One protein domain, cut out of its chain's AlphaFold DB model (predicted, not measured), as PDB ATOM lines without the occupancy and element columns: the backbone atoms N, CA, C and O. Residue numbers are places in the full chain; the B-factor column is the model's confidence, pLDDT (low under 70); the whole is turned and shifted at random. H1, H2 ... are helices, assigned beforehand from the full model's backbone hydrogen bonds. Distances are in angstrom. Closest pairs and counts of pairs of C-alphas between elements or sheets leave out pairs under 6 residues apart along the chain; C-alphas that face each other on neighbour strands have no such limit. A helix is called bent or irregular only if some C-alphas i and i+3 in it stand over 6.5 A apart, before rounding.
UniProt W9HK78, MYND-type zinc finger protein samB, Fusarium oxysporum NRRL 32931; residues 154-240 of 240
ATOM      1  N   GLN A 154     192.073 194.795 188.781       96.50
ATOM      2  CA  GLN A 154     193.504 194.650 189.058       96.50
ATOM      3  C   GLN A 154     194.204 193.827 187.969       96.50
ATOM      4  O   GLN A 154     195.203 194.268 187.414       96.50
ATOM      5  N   GLU A 155     193.653 192.676 187.579       98.00
ATOM      6  CA  GLU A 155     194.266 191.862 186.523       98.00
ATOM      7  C   GLU A 155     194.188 192.537 185.148       98.00
ATOM      8  O   GLU A 155     195.094 192.383 184.326       98.00
ATOM      9  N   ALA A 156     193.133 193.324 184.893       96.75
ATOM     10  CA  ALA A 156     193.073 194.178 183.709       96.75
ATOM     11  C   ALA A 156     194.231 195.187 183.697       96.75
ATOM     12  O   ALA A 156     194.862 195.383 182.656       96.75
ATOM     13  N   TYR A 157     194.502 195.815 184.844       95.56
ATOM     14  CA  TYR A 157     195.587 196.774 185.004       95.56
ATOM     15  C   TYR A 157     196.959 196.124 184.795       95.56
ATOM     16  O   TYR A 157     197.719 196.592 183.948       95.56
ATOM     17  N   ASP A 158     197.238 195.016 185.483       95.94
ATOM     18  CA  ASP A 158     198.510 194.289 185.389       95.94
ATOM     19  C   ASP A 158     198.802 193.860 183.939       95.94
ATOM     20  O   ASP A 158     199.917 194.022 183.435       95.94
ATOM     21  N   PHE A 159     197.774 193.390 183.223       95.25
ATOM     22  CA  PHE A 159     197.875 193.028 181.810       95.25
ATOM     23  C   PHE A 159     198.207 194.235 180.920       95.25
ATOM     24  O   PHE A 159     199.100 194.155 180.074       95.25
ATOM     25  N   ILE A 160     197.511 195.366 181.103       93.25
ATOM     26  CA  ILE A 160     197.788 196.608 180.364       93.25
ATOM     27  C   ILE A 160     199.217 197.082 180.648       93.25
ATOM     28  O   ILE A 160     199.948 197.407 179.709       93.25
ATOM     29  N   LYS A 161     199.620 197.093 181.924       91.44
ATOM     30  CA  LYS A 161     200.950 197.519 182.360       91.44
ATOM     31  C   LYS A 161     202.036 196.648 181.739       91.44
ATOM     32  O   LYS A 161     203.002 197.189 181.211       91.44
ATOM     33  N   TRP A 162     201.860 195.326 181.702       93.19
ATOM     34  CA  TRP A 162     202.848 194.423 181.106       93.19
ATOM     35  C   TRP A 162     203.151 194.795 179.645       93.19
ATOM     36  O   TRP A 162     204.315 194.917 179.265       93.19
ATOM     37  N   TYR A 163     202.120 195.043 178.832       90.38
ATOM     38  CA  TYR A 163     202.312 195.458 177.436       90.38
ATOM     39  C   TYR A 163     202.831 196.889 177.286       90.38
ATOM     40  O   TYR A 163     203.489 197.176 176.289       90.38
ATOM     41  N   ALA A 164     202.530 197.782 178.232       86.88
ATOM     42  CA  ALA A 164     203.062 199.139 178.221       86.88
ATOM     43  C   ALA A 164     204.575 199.148 178.489       86.88
ATOM     44  O   ALA A 164     205.305 199.763 177.712       86.88
ATOM     45  N   VAL A 165     205.016 198.396 179.510       85.75
ATOM     46  CA  VAL A 165     206.367 198.524 180.082       85.75
ATOM     47  C   VAL A 165     207.347 197.443 179.623       85.75
ATOM     48  O   VAL A 165     208.535 197.713 179.460       85.75
ATOM     49  N   LYS A 166     206.877 196.201 179.431       86.88
ATOM     50  CA  LYS A 166     207.720 195.054 179.039       86.88
ATOM     51  C   LYS A 166     207.550 194.684 177.569       86.88
ATOM     52  O   LYS A 166     208.528 194.329 176.924       86.88
ATOM     53  N   GLY A 167     206.329 194.755 177.039       81.81
ATOM     54  CA  GLY A 167     205.975 194.366 175.665       81.81
ATOM     55  C   GLY A 167     206.297 195.410 174.588       81.81
ATOM     56  O   GLY A 167     205.500 195.593 173.664       81.81
ATOM     57  N   ASP A 168     207.419 196.122 174.715       77.25
ATOM     58  CA  ASP A 168     207.811 197.197 173.799       77.25
ATOM     59  C   ASP A 168     208.456 196.674 172.491       77.25
ATOM     60  O   ASP A 168     208.402 195.487 172.160       77.25
ATOM     61  N   SER A 169     209.059 197.570 171.706       74.38
ATOM     62  CA  SER A 169     209.723 197.227 170.437       74.38
ATOM     63  C   SER A 169     210.935 196.321 170.558       74.38
ATOM     64  O   SER A 169     211.361 195.739 169.561       74.38
ATOM     65  N   LYS A 170     211.523 196.257 171.750       83.75
ATOM     66  CA  LYS A 170     212.750 195.523 172.036       83.75
ATOM     67  C   LYS A 170     212.452 194.149 172.621       83.75
ATOM     68  O   LYS A 170     213.368 193.334 172.705       83.75
ATOM     69  N   TYR A 171     211.204 193.882 173.010       89.00
ATOM     70  CA  TYR A 171     210.801 192.576 173.502       89.00
ATOM     71  C   TYR A 171     210.926 191.513 172.403       89.00
ATOM     72  O   TYR A 171     210.291 191.598 171.347       89.00
ATOM     73  N   ASP A 172     211.724 190.477 172.661       92.56
ATOM     74  CA  ASP A 172     211.815 189.328 171.766       92.56
ATOM     75  C   ASP A 172     210.610 188.401 171.970       92.56
ATOM     76  O   ASP A 172     210.601 187.508 172.819       92.56
ATOM     77  N   TRP A 173     209.589 188.579 171.131       91.81
ATOM     78  CA  TRP A 173     208.380 187.749 171.119       91.81
ATOM     79  C   TRP A 173     208.650 186.256 170.879       91.81
ATOM     80  O   TRP A 173     207.762 185.438 171.126       91.81
ATOM     81  N   ARG A 174     209.850 185.890 170.407       91.94
ATOM     82  CA  ARG A 174     210.273 184.500 170.196       91.94
ATOM     83  C   ARG A 174     211.112 183.939 171.347       91.94
ATOM     84  O   ARG A 174     211.300 182.725 171.410       91.94
ATOM     85  N   GLY A 175     211.555 184.780 172.278       93.50
ATOM     86  CA  GLY A 175     212.323 184.385 173.453       93.50
ATOM     87  C   GLY A 175     211.448 183.675 174.486       93.50
ATOM     88  O   GLY A 175     210.878 184.311 175.368       93.50
ATOM     89  N   MET A 176     211.332 182.346 174.402       92.50
ATOM     90  CA  MET A 176     210.450 181.575 175.297       92.50
ATOM     91  C   MET A 176     210.902 181.556 176.764       92.50
ATOM     92  O   MET A 176     210.069 181.339 177.646       92.50
ATOM     93  N   SER A 177     212.179 181.841 177.030       93.94
ATOM     94  CA  SER A 177     212.730 182.026 178.377       93.94
ATOM     95  C   SER A 177     212.387 183.381 179.001       93.94
ATOM     96  O   SER A 177     212.544 183.539 180.210       93.94
ATOM     97  N   LEU A 178     211.931 184.359 178.208       93.94
ATOM     98  CA  LEU A 178     211.550 185.667 178.729       93.94
ATOM     99  C   LEU A 178     210.220 185.577 179.492       93.94
ATOM    100  O   LEU A 178     209.322 184.838 179.054       93.94
ATOM    101  N   PRO A 179     210.065 186.335 180.595       94.44
ATOM    102  CA  PRO A 179     208.798 186.430 181.307       94.44
ATOM    103  C   PRO A 179     207.698 186.995 180.409       94.44
ATOM    104  O   PRO A 179     207.927 187.948 179.667       94.44
ATOM    105  N   PHE A 180     206.499 186.424 180.489       95.50
ATOM    106  CA  PHE A 180     205.364 186.807 179.655       95.50
ATOM    107  C   PHE A 180     204.088 186.872 180.488       95.50
ATOM    108  O   PHE A 180     203.709 185.867 181.084       95.50
ATOM    109  N   LEU A 181     203.435 188.041 180.502       95.19
ATOM    110  CA  LEU A 181     202.243 188.333 181.310       95.19
ATOM    111  C   LEU A 181     202.419 187.957 182.793       95.19
ATOM    112  O   LEU A 181     201.551 187.337 183.397       95.19
ATOM    113  N   ASP A 182     203.574 188.311 183.354       95.56
ATOM    114  CA  ASP A 182     204.051 187.903 184.681       95.56
ATOM    115  C   ASP A 182     203.898 188.985 185.767       95.56
ATOM    116  O   ASP A 182     204.425 188.824 186.863       95.56
ATOM    117  N   LEU A 183     203.229 190.101 185.464       95.06
ATOM    118  CA  LEU A 183     202.921 191.129 186.463       95.06
ATOM    119  C   LEU A 183     201.687 190.735 187.277       95.06
ATOM    120  O   LEU A 183     200.733 190.184 186.723       95.06
ATOM    121  N   GLN A 184     201.704 191.040 188.576       96.56
ATOM    122  CA  GLN A 184     200.596 190.764 189.484       96.56
ATOM    123  C   GLN A 184     200.575 191.766 190.643       96.56
ATOM    124  O   GLN A 184     201.567 191.906 191.355       96.56
ATOM    125  N   GLY A 185     199.419 192.384 190.887       96.25
ATOM    126  CA  GLY A 185     199.220 193.291 192.020       96.25
ATOM    127  C   GLY A 185     199.999 194.599 191.892       96.25
ATOM    128  O   GLY A 185     200.470 195.134 192.893       96.25
ATOM    129  N   GLU A 186     200.167 195.091 190.666       95.06
ATOM    130  CA  GLU A 186     200.875 196.336 190.396       95.06
ATOM    131  C   GLU A 186     200.078 197.549 190.898       95.06
ATOM    132  O   GLU A 186     198.849 197.515 190.995       95.06
ATOM    133  N   ASP A 187     200.771 198.651 191.196       94.06
ATOM    134  CA  ASP A 187     200.136 199.857 191.732       94.06
ATOM    135  C   ASP A 187     199.223 200.538 190.700       94.06
ATOM    136  O   ASP A 187     199.651 201.340 189.870       94.06
ATOM    137  N   ALA A 188     197.920 200.276 190.794       92.25
ATOM    138  CA  ALA A 188     196.923 200.870 189.915       92.25
ATOM    139  C   ALA A 188     196.704 202.382 190.138       92.25
ATOM    140  O   ALA A 188     195.973 202.993 189.353       92.25
ATOM    141  N   PHE A 189     197.331 203.020 191.134       90.69
ATOM    142  CA  PHE A 189     197.330 204.480 191.319       90.69
ATOM    143  C   PHE A 189     198.519 205.170 190.659       90.69
ATOM    144  O   PHE A 189     198.465 206.382 190.435       90.69
ATOM    145  N   GLU A 190     199.550 204.418 190.276       89.25
ATOM    146  CA  GLU A 190     200.700 204.995 189.601       89.25
ATOM    147  C   GLU A 190     200.276 205.617 188.261       89.25
ATOM    148  O   GLU A 190     199.291 205.235 187.601       89.25
ATOM    149  N   ALA A 191     201.037 206.615 187.839       80.88
ATOM    150  CA  ALA A 191     200.855 207.170 186.521       80.88
ATOM    151  C   ALA A 191     201.476 206.194 185.512       80.88
ATOM    152  O   ALA A 191     202.692 206.035 185.464       80.88
ATOM    153  N   VAL A 192     200.645 205.567 184.677       69.06
ATOM    154  CA  VAL A 192     201.127 204.809 183.512       69.06
ATOM    155  C   VAL A 192     201.563 205.825 182.454       69.06
ATOM    156  O   VAL A 192     200.841 206.114 181.498       69.06
ATOM    157  N   ILE A 193     202.707 206.468 182.689       61.28
ATOM    158  CA  ILE A 193     203.300 207.463 181.792       61.28
ATOM    159  C   ILE A 193     204.301 206.735 180.920       61.28
ATOM    160  O   ILE A 193     205.508 206.819 181.124       61.28
ATOM    161  N   GLU A 194     203.802 206.017 179.928       55.88
ATOM    162  CA  GLU A 194     204.680 205.362 178.976       55.88
ATOM    163  C   GLU A 194     204.189 205.576 177.559       55.88
ATOM    164  O   GLU A 194     202.990 205.589 177.284       55.88
ATOM    165  N   LYS A 195     205.154 205.822 176.667       57.25
ATOM    166  CA  LYS A 195     204.966 205.938 175.222       57.25
ATOM    167  C   LYS A 195     204.758 204.513 174.714       57.25
ATOM    168  O   LYS A 195     205.756 203.843 174.451       57.25
ATOM    169  N   PRO A 196     203.514 204.017 174.608       55.00
ATOM    170  CA  PRO A 196     203.328 202.627 174.262       55.00
ATOM    171  C   PRO A 196     203.835 202.459 172.834       55.00
ATOM    172  O   PRO A 196     203.412 203.187 171.933       55.00
ATOM    173  N   TYR A 197     204.753 201.517 172.623       53.88
ATOM    174  CA  TYR A 197     205.216 201.200 171.273       53.88
ATOM    175  C   TYR A 197     204.052 200.711 170.389       53.88
ATOM    176  O   TYR A 197     204.043 200.931 169.180       53.88
ATOM    177  N   TYR A 198     203.022 200.131 171.015       58.31
ATOM    178  CA  TYR A 198     201.781 199.703 170.381       58.31
ATOM    179  C   TYR A 198     200.600 200.596 170.786       58.31
ATOM    180  O   TYR A 198     200.128 200.577 171.921       58.31
ATOM    181  N   TYR A 199     200.092 201.372 169.828       60.03
ATOM    182  CA  TYR A 199     198.938 202.255 169.999       60.03
ATOM    183  C   TYR A 199     197.616 201.461 169.959       60.03
ATOM    184  O   TYR A 199     196.868 201.543 168.988       60.03
ATOM    185  N   ASP A 200     197.317 200.668 170.993       79.00
ATOM    186  CA  ASP A 200     196.010 200.002 171.106       79.00
ATOM    187  C   ASP A 200     195.016 200.902 171.859       79.00
ATOM    188  O   ASP A 200     195.129 201.142 173.066       79.00
ATOM    189  N   ILE A 201     194.027 201.427 171.133       88.69
ATOM    190  CA  ILE A 201     192.967 202.262 171.708       88.69
ATOM    191  C   ILE A 201     192.163 201.509 172.774       88.69
ATOM    192  O   ILE A 201     191.742 202.111 173.761       88.69
ATOM    193  N   SER A 202     192.008 200.192 172.631       90.94
ATOM    194  CA  SER A 202     191.255 199.338 173.553       90.94
ATOM    195  C   SER A 202     191.905 199.329 174.936       90.94
ATOM    196  O   SER A 202     191.209 199.417 175.947       90.94
ATOM    197  N   PHE A 203     193.241 199.329 174.986       91.00
ATOM    198  CA  PHE A 203     194.004 199.378 176.235       91.00
ATOM    199  C   PHE A 203     193.819 200.722 176.934       91.00
ATOM    200  O   PHE A 203     193.568 200.755 178.135       91.00
ATOM    201  N   LYS A 204     193.870 201.834 176.191       89.19
ATOM    202  CA  LYS A 204     193.643 203.175 176.759       89.19
ATOM    203  C   LYS A 204     192.224 203.339 177.285       89.19
ATOM    204  O   LYS A 204     192.043 203.900 178.361       89.19
ATOM    205  N   MET A 205     191.229 202.839 176.553       92.62
ATOM    206  CA  MET A 205     189.836 202.869 176.999       92.62
ATOM    207  C   MET A 205     189.652 202.054 178.279       92.62
ATOM    208  O   MET A 205     189.038 202.539 179.225       92.62
ATOM    209  N   ALA A 206     190.225 200.849 178.339       94.00
ATOM    210  CA  ALA A 206     190.191 200.022 179.538       94.00
ATOM    211  C   ALA A 206     190.913 200.692 180.719       94.00
ATOM    212  O   ALA A 206     190.337 200.795 181.798       94.00
ATOM    213  N   LEU A 207     192.118 201.231 180.508       93.25
ATOM    214  CA  LEU A 207     192.875 201.952 181.533       93.25
ATOM    215  C   LEU A 207     192.107 203.173 182.050       93.25
ATOM    216  O   LEU A 207     192.008 203.370 183.254       93.25
ATOM    217  N   MET A 208     191.522 203.972 181.158       92.81
ATOM    218  CA  MET A 208     190.695 205.116 181.540       92.81
ATOM    219  C   MET A 208     189.498 204.680 182.391       92.81
ATOM    220  O   MET A 208     189.223 205.305 183.410       92.81
ATOM    221  N   LEU A 209     188.814 203.590 182.020       94.44
ATOM    222  CA  LEU A 209     187.720 203.039 182.822       94.44
ATOM    223  C   LEU A 209     188.192 202.589 184.210       94.44
ATOM    224  O   LEU A 209     187.504 202.881 185.184       94.44
ATOM    225  N   ILE A 210     189.361 201.948 184.316       94.38
ATOM    226  CA  ILE A 210     189.969 201.578 185.607       94.38
ATOM    227  C   ILE A 210     190.212 202.830 186.451       94.38
ATOM    228  O   ILE A 210     189.758 202.902 187.589       94.38
ATOM    229  N   LYS A 211     190.859 203.857 185.888       93.25
ATOM    230  CA  LYS A 211     191.164 205.099 186.615       93.25
ATOM    231  C   LYS A 211     189.893 205.842 187.048       93.25
ATOM    232  O   LYS A 211     189.855 206.372 188.154       93.25
ATOM    233  N   ILE A 212     188.840 205.848 186.224       94.19
ATOM    234  CA  ILE A 212     187.532 206.418 186.591       94.19
ATOM    235  C   ILE A 212     186.907 205.645 187.758       94.19
ATOM    236  O   ILE A 212     186.392 206.271 188.681       94.19
ATOM    237  N   ARG A 213     186.945 204.306 187.736       92.75
ATOM    238  CA  ARG A 213     186.416 203.477 188.831       92.75
ATOM    239  C   ARG A 213     187.171 203.724 190.134       92.75
ATOM    240  O   ARG A 213     186.537 204.080 191.116       92.75
ATOM    241  N   LEU A 214     188.504 203.697 190.101       92.94
ATOM    242  CA  LEU A 214     189.343 204.010 191.265       92.94
ATOM    243  C   LEU A 214     189.051 205.405 191.831       92.94
ATOM    244  O   LEU A 214     188.940 205.577 193.041       92.94
ATOM    245  N   MET A 215     188.887 206.409 190.964       94.12
ATOM    246  CA  MET A 215     188.507 207.758 191.386       94.12
ATOM    247  C   MET A 215     187.144 207.769 192.088       94.12
ATOM    248  O   MET A 215     187.006 208.399 193.132       94.12
ATOM    249  N   LYS A 216     186.149 207.049 191.553       93.56
ATOM    250  CA  LYS A 216     184.813 206.939 192.159       93.56
ATOM    251  C   LYS A 216     184.832 206.208 193.501       93.56
ATOM    252  O   LYS A 216     184.115 206.620 194.415       93.56
ATOM    253  N   ASP A 217     185.661 205.181 193.635       90.38
ATOM    254  CA  ASP A 217     185.836 204.441 194.887       90.38
ATOM    255  C   ASP A 217     186.496 205.336 195.951       90.38
ATOM    256  O   ASP A 217     186.010 205.425 197.080       90.38
ATOM    257  N   LEU A 218     187.527 206.103 195.574       91.25
ATOM    258  CA  LEU A 218     188.162 207.093 196.451       91.25
ATOM    259  C   LEU A 218     187.201 208.212 196.876       91.25
ATOM    260  O   LEU A 218     187.146 208.546 198.059       91.25
ATOM    261  N   GLU A 219     186.431 208.785 195.945       93.81
ATOM    262  CA  GLU A 219     185.405 209.797 196.249       93.81
ATOM    263  C   GLU A 219     184.363 209.249 197.238       93.81
ATOM    264  O   GLU A 219     183.974 209.934 198.189       93.81
ATOM    265  N   SER A 220     183.935 207.998 197.046       90.62
ATOM    266  CA  SER A 220     182.969 207.328 197.921       90.62
ATOM    267  C   SER A 220     183.542 207.110 199.321       90.62
ATOM    268  O   SER A 220     182.892 207.453 200.312       90.62
ATOM    269  N   LEU A 221     184.786 206.631 199.419       88.44
ATOM    270  CA  LEU A 221     185.486 206.450 200.691       88.44
ATOM    271  C   LEU A 221     185.693 207.784 201.426       88.44
ATOM    272  O   LEU A 221     185.459 207.872 202.631       88.44
ATOM    273  N   GLN A 222     186.073 208.848 200.714       90.31
ATOM    274  CA  GLN A 222     186.184 210.191 201.290       90.31
ATOM    275  C   GLN A 222     184.838 210.678 201.839       90.31
ATOM    276  O   GLN A 222     184.773 211.158 202.972       90.31
ATOM    277  N   GLY A 223     183.756 210.516 201.073       91.81
ATOM    278  CA  GLY A 223     182.409 210.872 201.516       91.81
ATOM    279  C   GLY A 223     181.947 210.068 202.738       91.81
ATOM    280  O   GLY A 223     181.295 210.617 203.629       91.81
ATOM    281  N   PHE A 224     182.309 208.784 202.818       90.06
ATOM    282  CA  PHE A 224     182.066 207.949 203.994       90.06
ATOM    283  C   PHE A 224     182.811 208.474 205.226       90.06
ATOM    284  O   PHE A 224     182.188 208.696 206.266       90.06
ATOM    285  N   LEU A 225     184.110 208.750 205.099       89.25
ATOM    286  CA  LEU A 225     184.943 209.252 206.197       89.25
ATOM    287  C   LEU A 225     184.499 210.634 206.690       89.25
ATOM    288  O   LEU A 225     184.539 210.895 207.887       89.25
ATOM    289  N   GLN A 226     184.011 211.506 205.805       91.88
ATOM    290  CA  GLN A 226     183.434 212.794 206.206       91.88
ATOM    291  C   GLN A 226     182.168 212.626 207.059       91.88
ATOM    292  O   GLN A 226     181.956 213.382 208.006       91.88
ATOM    293  N   LYS A 227     181.327 211.632 206.746       92.06
ATOM    294  CA  LYS A 227     180.105 211.327 207.513       92.06
ATOM    295  C   LYS A 227     180.395 210.567 208.807       92.06
ATOM    296  O   LYS A 227     179.643 210.701 209.769       92.06
ATOM    297  N   LYS A 228     181.461 209.764 208.828       90.88
ATOM    298  CA  LYS A 228     181.899 208.957 209.974       90.88
ATOM    299  C   LYS A 228     183.395 209.177 210.265       90.88
ATOM    300  O   LYS A 228     184.201 208.276 210.034       90.88
ATOM    301  N   PRO A 229     183.785 210.336 210.824       85.69
ATOM    302  CA  PRO A 229     185.198 210.672 211.044       85.69
ATOM    303  C   PRO A 229     185.910 209.719 212.015       85.69
ATOM    304  O   PRO A 229     187.114 209.505 211.903       85.69
ATOM    305  N   ASN A 230     185.156 209.097 212.924       90.38
ATOM    306  CA  ASN A 230     185.664 208.142 213.909       90.38
ATOM    307  C   ASN A 230     185.455 206.675 213.494       90.38
ATOM    308  O   ASN A 230     185.547 205.800 214.351       90.38
ATOM    309  N   ALA A 231     185.153 206.398 212.216       84.19
ATOM    310  CA  ALA A 231     185.009 205.026 211.731       84.19
ATOM    311  C   ALA A 231     186.277 204.219 212.040       84.19
ATOM    312  O   ALA A 231     187.394 204.654 211.722       84.19
ATOM    313  N   THR A 232     186.083 203.055 212.647       84.44
ATOM    314  CA  THR A 232     187.134 202.075 212.934       84.44
ATOM    315  C   THR A 232     187.751 201.531 211.640       84.44
ATOM    316  O   THR A 232     187.223 201.741 210.549       84.44
ATOM    317  N   GLY A 233     188.896 200.846 211.734       78.38
ATOM    318  CA  GLY A 233     189.517 200.208 210.566       78.38
ATOM    319  C   GLY A 233     188.583 199.202 209.885       78.38
ATOM    320  O   GLY A 233     188.444 199.241 208.668       78.38
ATOM    321  N   GLU A 234     187.887 198.376 210.669       80.44
ATOM    322  CA  GLU A 234     186.915 197.387 210.177       80.44
ATOM    323  C   GLU A 234     185.750 198.050 209.433       80.44
ATOM    324  O   GLU A 234     185.470 197.690 208.296       80.44
ATOM    325  N   GLU A 235     185.161 199.114 209.991       77.25
ATOM    326  CA  GLU A 235     184.081 199.859 209.322       77.25
ATOM    327  C   GLU A 235     184.503 200.491 207.988       77.25
ATOM    328  O   GLU A 235     183.653 200.766 207.142       77.25
ATOM    329  N   ARG A 236     185.800 200.766 207.804       73.44
ATOM    330  CA  ARG A 236     186.343 201.272 206.537       73.44
ATOM    331  C   ARG A 236     186.545 200.148 205.527       73.44
ATOM    332  O   ARG A 236     186.304 200.383 204.350       73.44
ATOM    333  N   TYR A 237     186.984 198.970 205.970       72.38
ATOM    334  CA  TYR A 237     187.164 197.807 205.100       72.38
ATOM    335  C   TYR A 237     185.829 197.246 204.608       72.38
ATOM    336  O   TYR A 237     185.712 196.956 203.425       72.38
ATOM    337  N   ASP A 238     184.811 197.178 205.468       75.88
ATOM    338  CA  ASP A 238     183.485 196.652 205.111       75.88
ATOM    339  C   ASP A 238     182.690 197.567 204.157       75.88
ATOM    340  O   ASP A 238     181.669 197.162 203.602       75.88
ATOM    341  N   TYR A 239     183.118 198.823 203.991       73.81
ATOM    342  CA  TYR A 239     182.475 199.789 203.097       73.81
ATOM    343  C   TYR A 239     182.887 199.626 201.623       73.81
ATOM    344  O   TYR A 239     182.130 200.046 200.744       73.81
ATOM    345  N   VAL A 240     184.080 199.075 201.365       57.12
ATOM    346  CA  VAL A 240     184.724 199.019 200.037       57.12
ATOM    347  C   VAL A 240     184.373 197.732 199.292       57.12
ATOM    348  O   VAL A 240     184.396 196.651 199.915       57.12
TER     349      VAL A 240
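This is residues 154 to 240 of the 240 residues of the protein "MYND-type zinc finger protein samB" of Fusarium oxysporum NRRL 32931 (UniProt W9HK78). One long helix, H2, makes most of the length of a loose rod; the shorter H1 packs slantwise on H2 near the end where H2 begins, and the small H3 folds back near H2 toward its other end. A long loop, residues 166 to 200, joins H1 to H2, running out past the end of H1, where residues 172 to 178 stick out, and back again before H2 begins. The printed part has 87 residues with three named helices, in the order H1, H2, H3, and no named strand; its class is all helix. The whole is loose, with a radius of gyration of the C-alphas of 17.3 A, and spans 55 by 26 by 16 A.

H1 is residues 154 to 165, 16.2 A from first to last C-alpha, and begins at C-alpha 154 at (193.504, 194.650, 189.058). H2 is residues 201 to 227, 39.1 A long between the same kind of points, from C-alpha 201 at (192.967, 202.262, 171.708) to C-alpha 227 at (180.105, 211.327, 207.513). H3 is residues 233 to 237, with C-alpha 237 at (187.164, 197.807, 205.100). No helix is bent or irregular.

H1 and H2 touch, with 5 pairs of C-alphas within 8 A; their closest C-alphas are those of Ile 160 and Phe 203, 6.2 A apart. H1 touches H2 with residues 156 to 160 alone, and H2 touches H1 with residues 203 to 210 alone. Their lines stand at a steep tilt of 48 degrees, and they run opposite ways. H2 and H3 are close but not clearly touching: their closest C-alphas, of Leu 221 and Arg 236, are 7.9 A apart. H1 and H3 are apart. In H1, H2 and H3 every O i to N i+4 pair is within hydrogen-bond range.

The two C-alphas farthest apart, of Arg 174 and Asn 230, are 55.5 A apart, while the first and last printed C-alphas, of Gln 154 and Val 240, are 14.7 A apart. The link from H1 to H2 is long, with 35 residues, and the link from H2 to H3 is tight, with 5. Residues 172 to 178 and residues 229 to 234 stand free. The body without these stretches has 74 residues and spans 51 by 23 by 16 A. The printed part has no cut and ends at residue 240, the chain's last residue. The mean pLDDT of the printed part is 86.5, and the model's confidence is low, under 70, at residues 192 to 199 and residue 240.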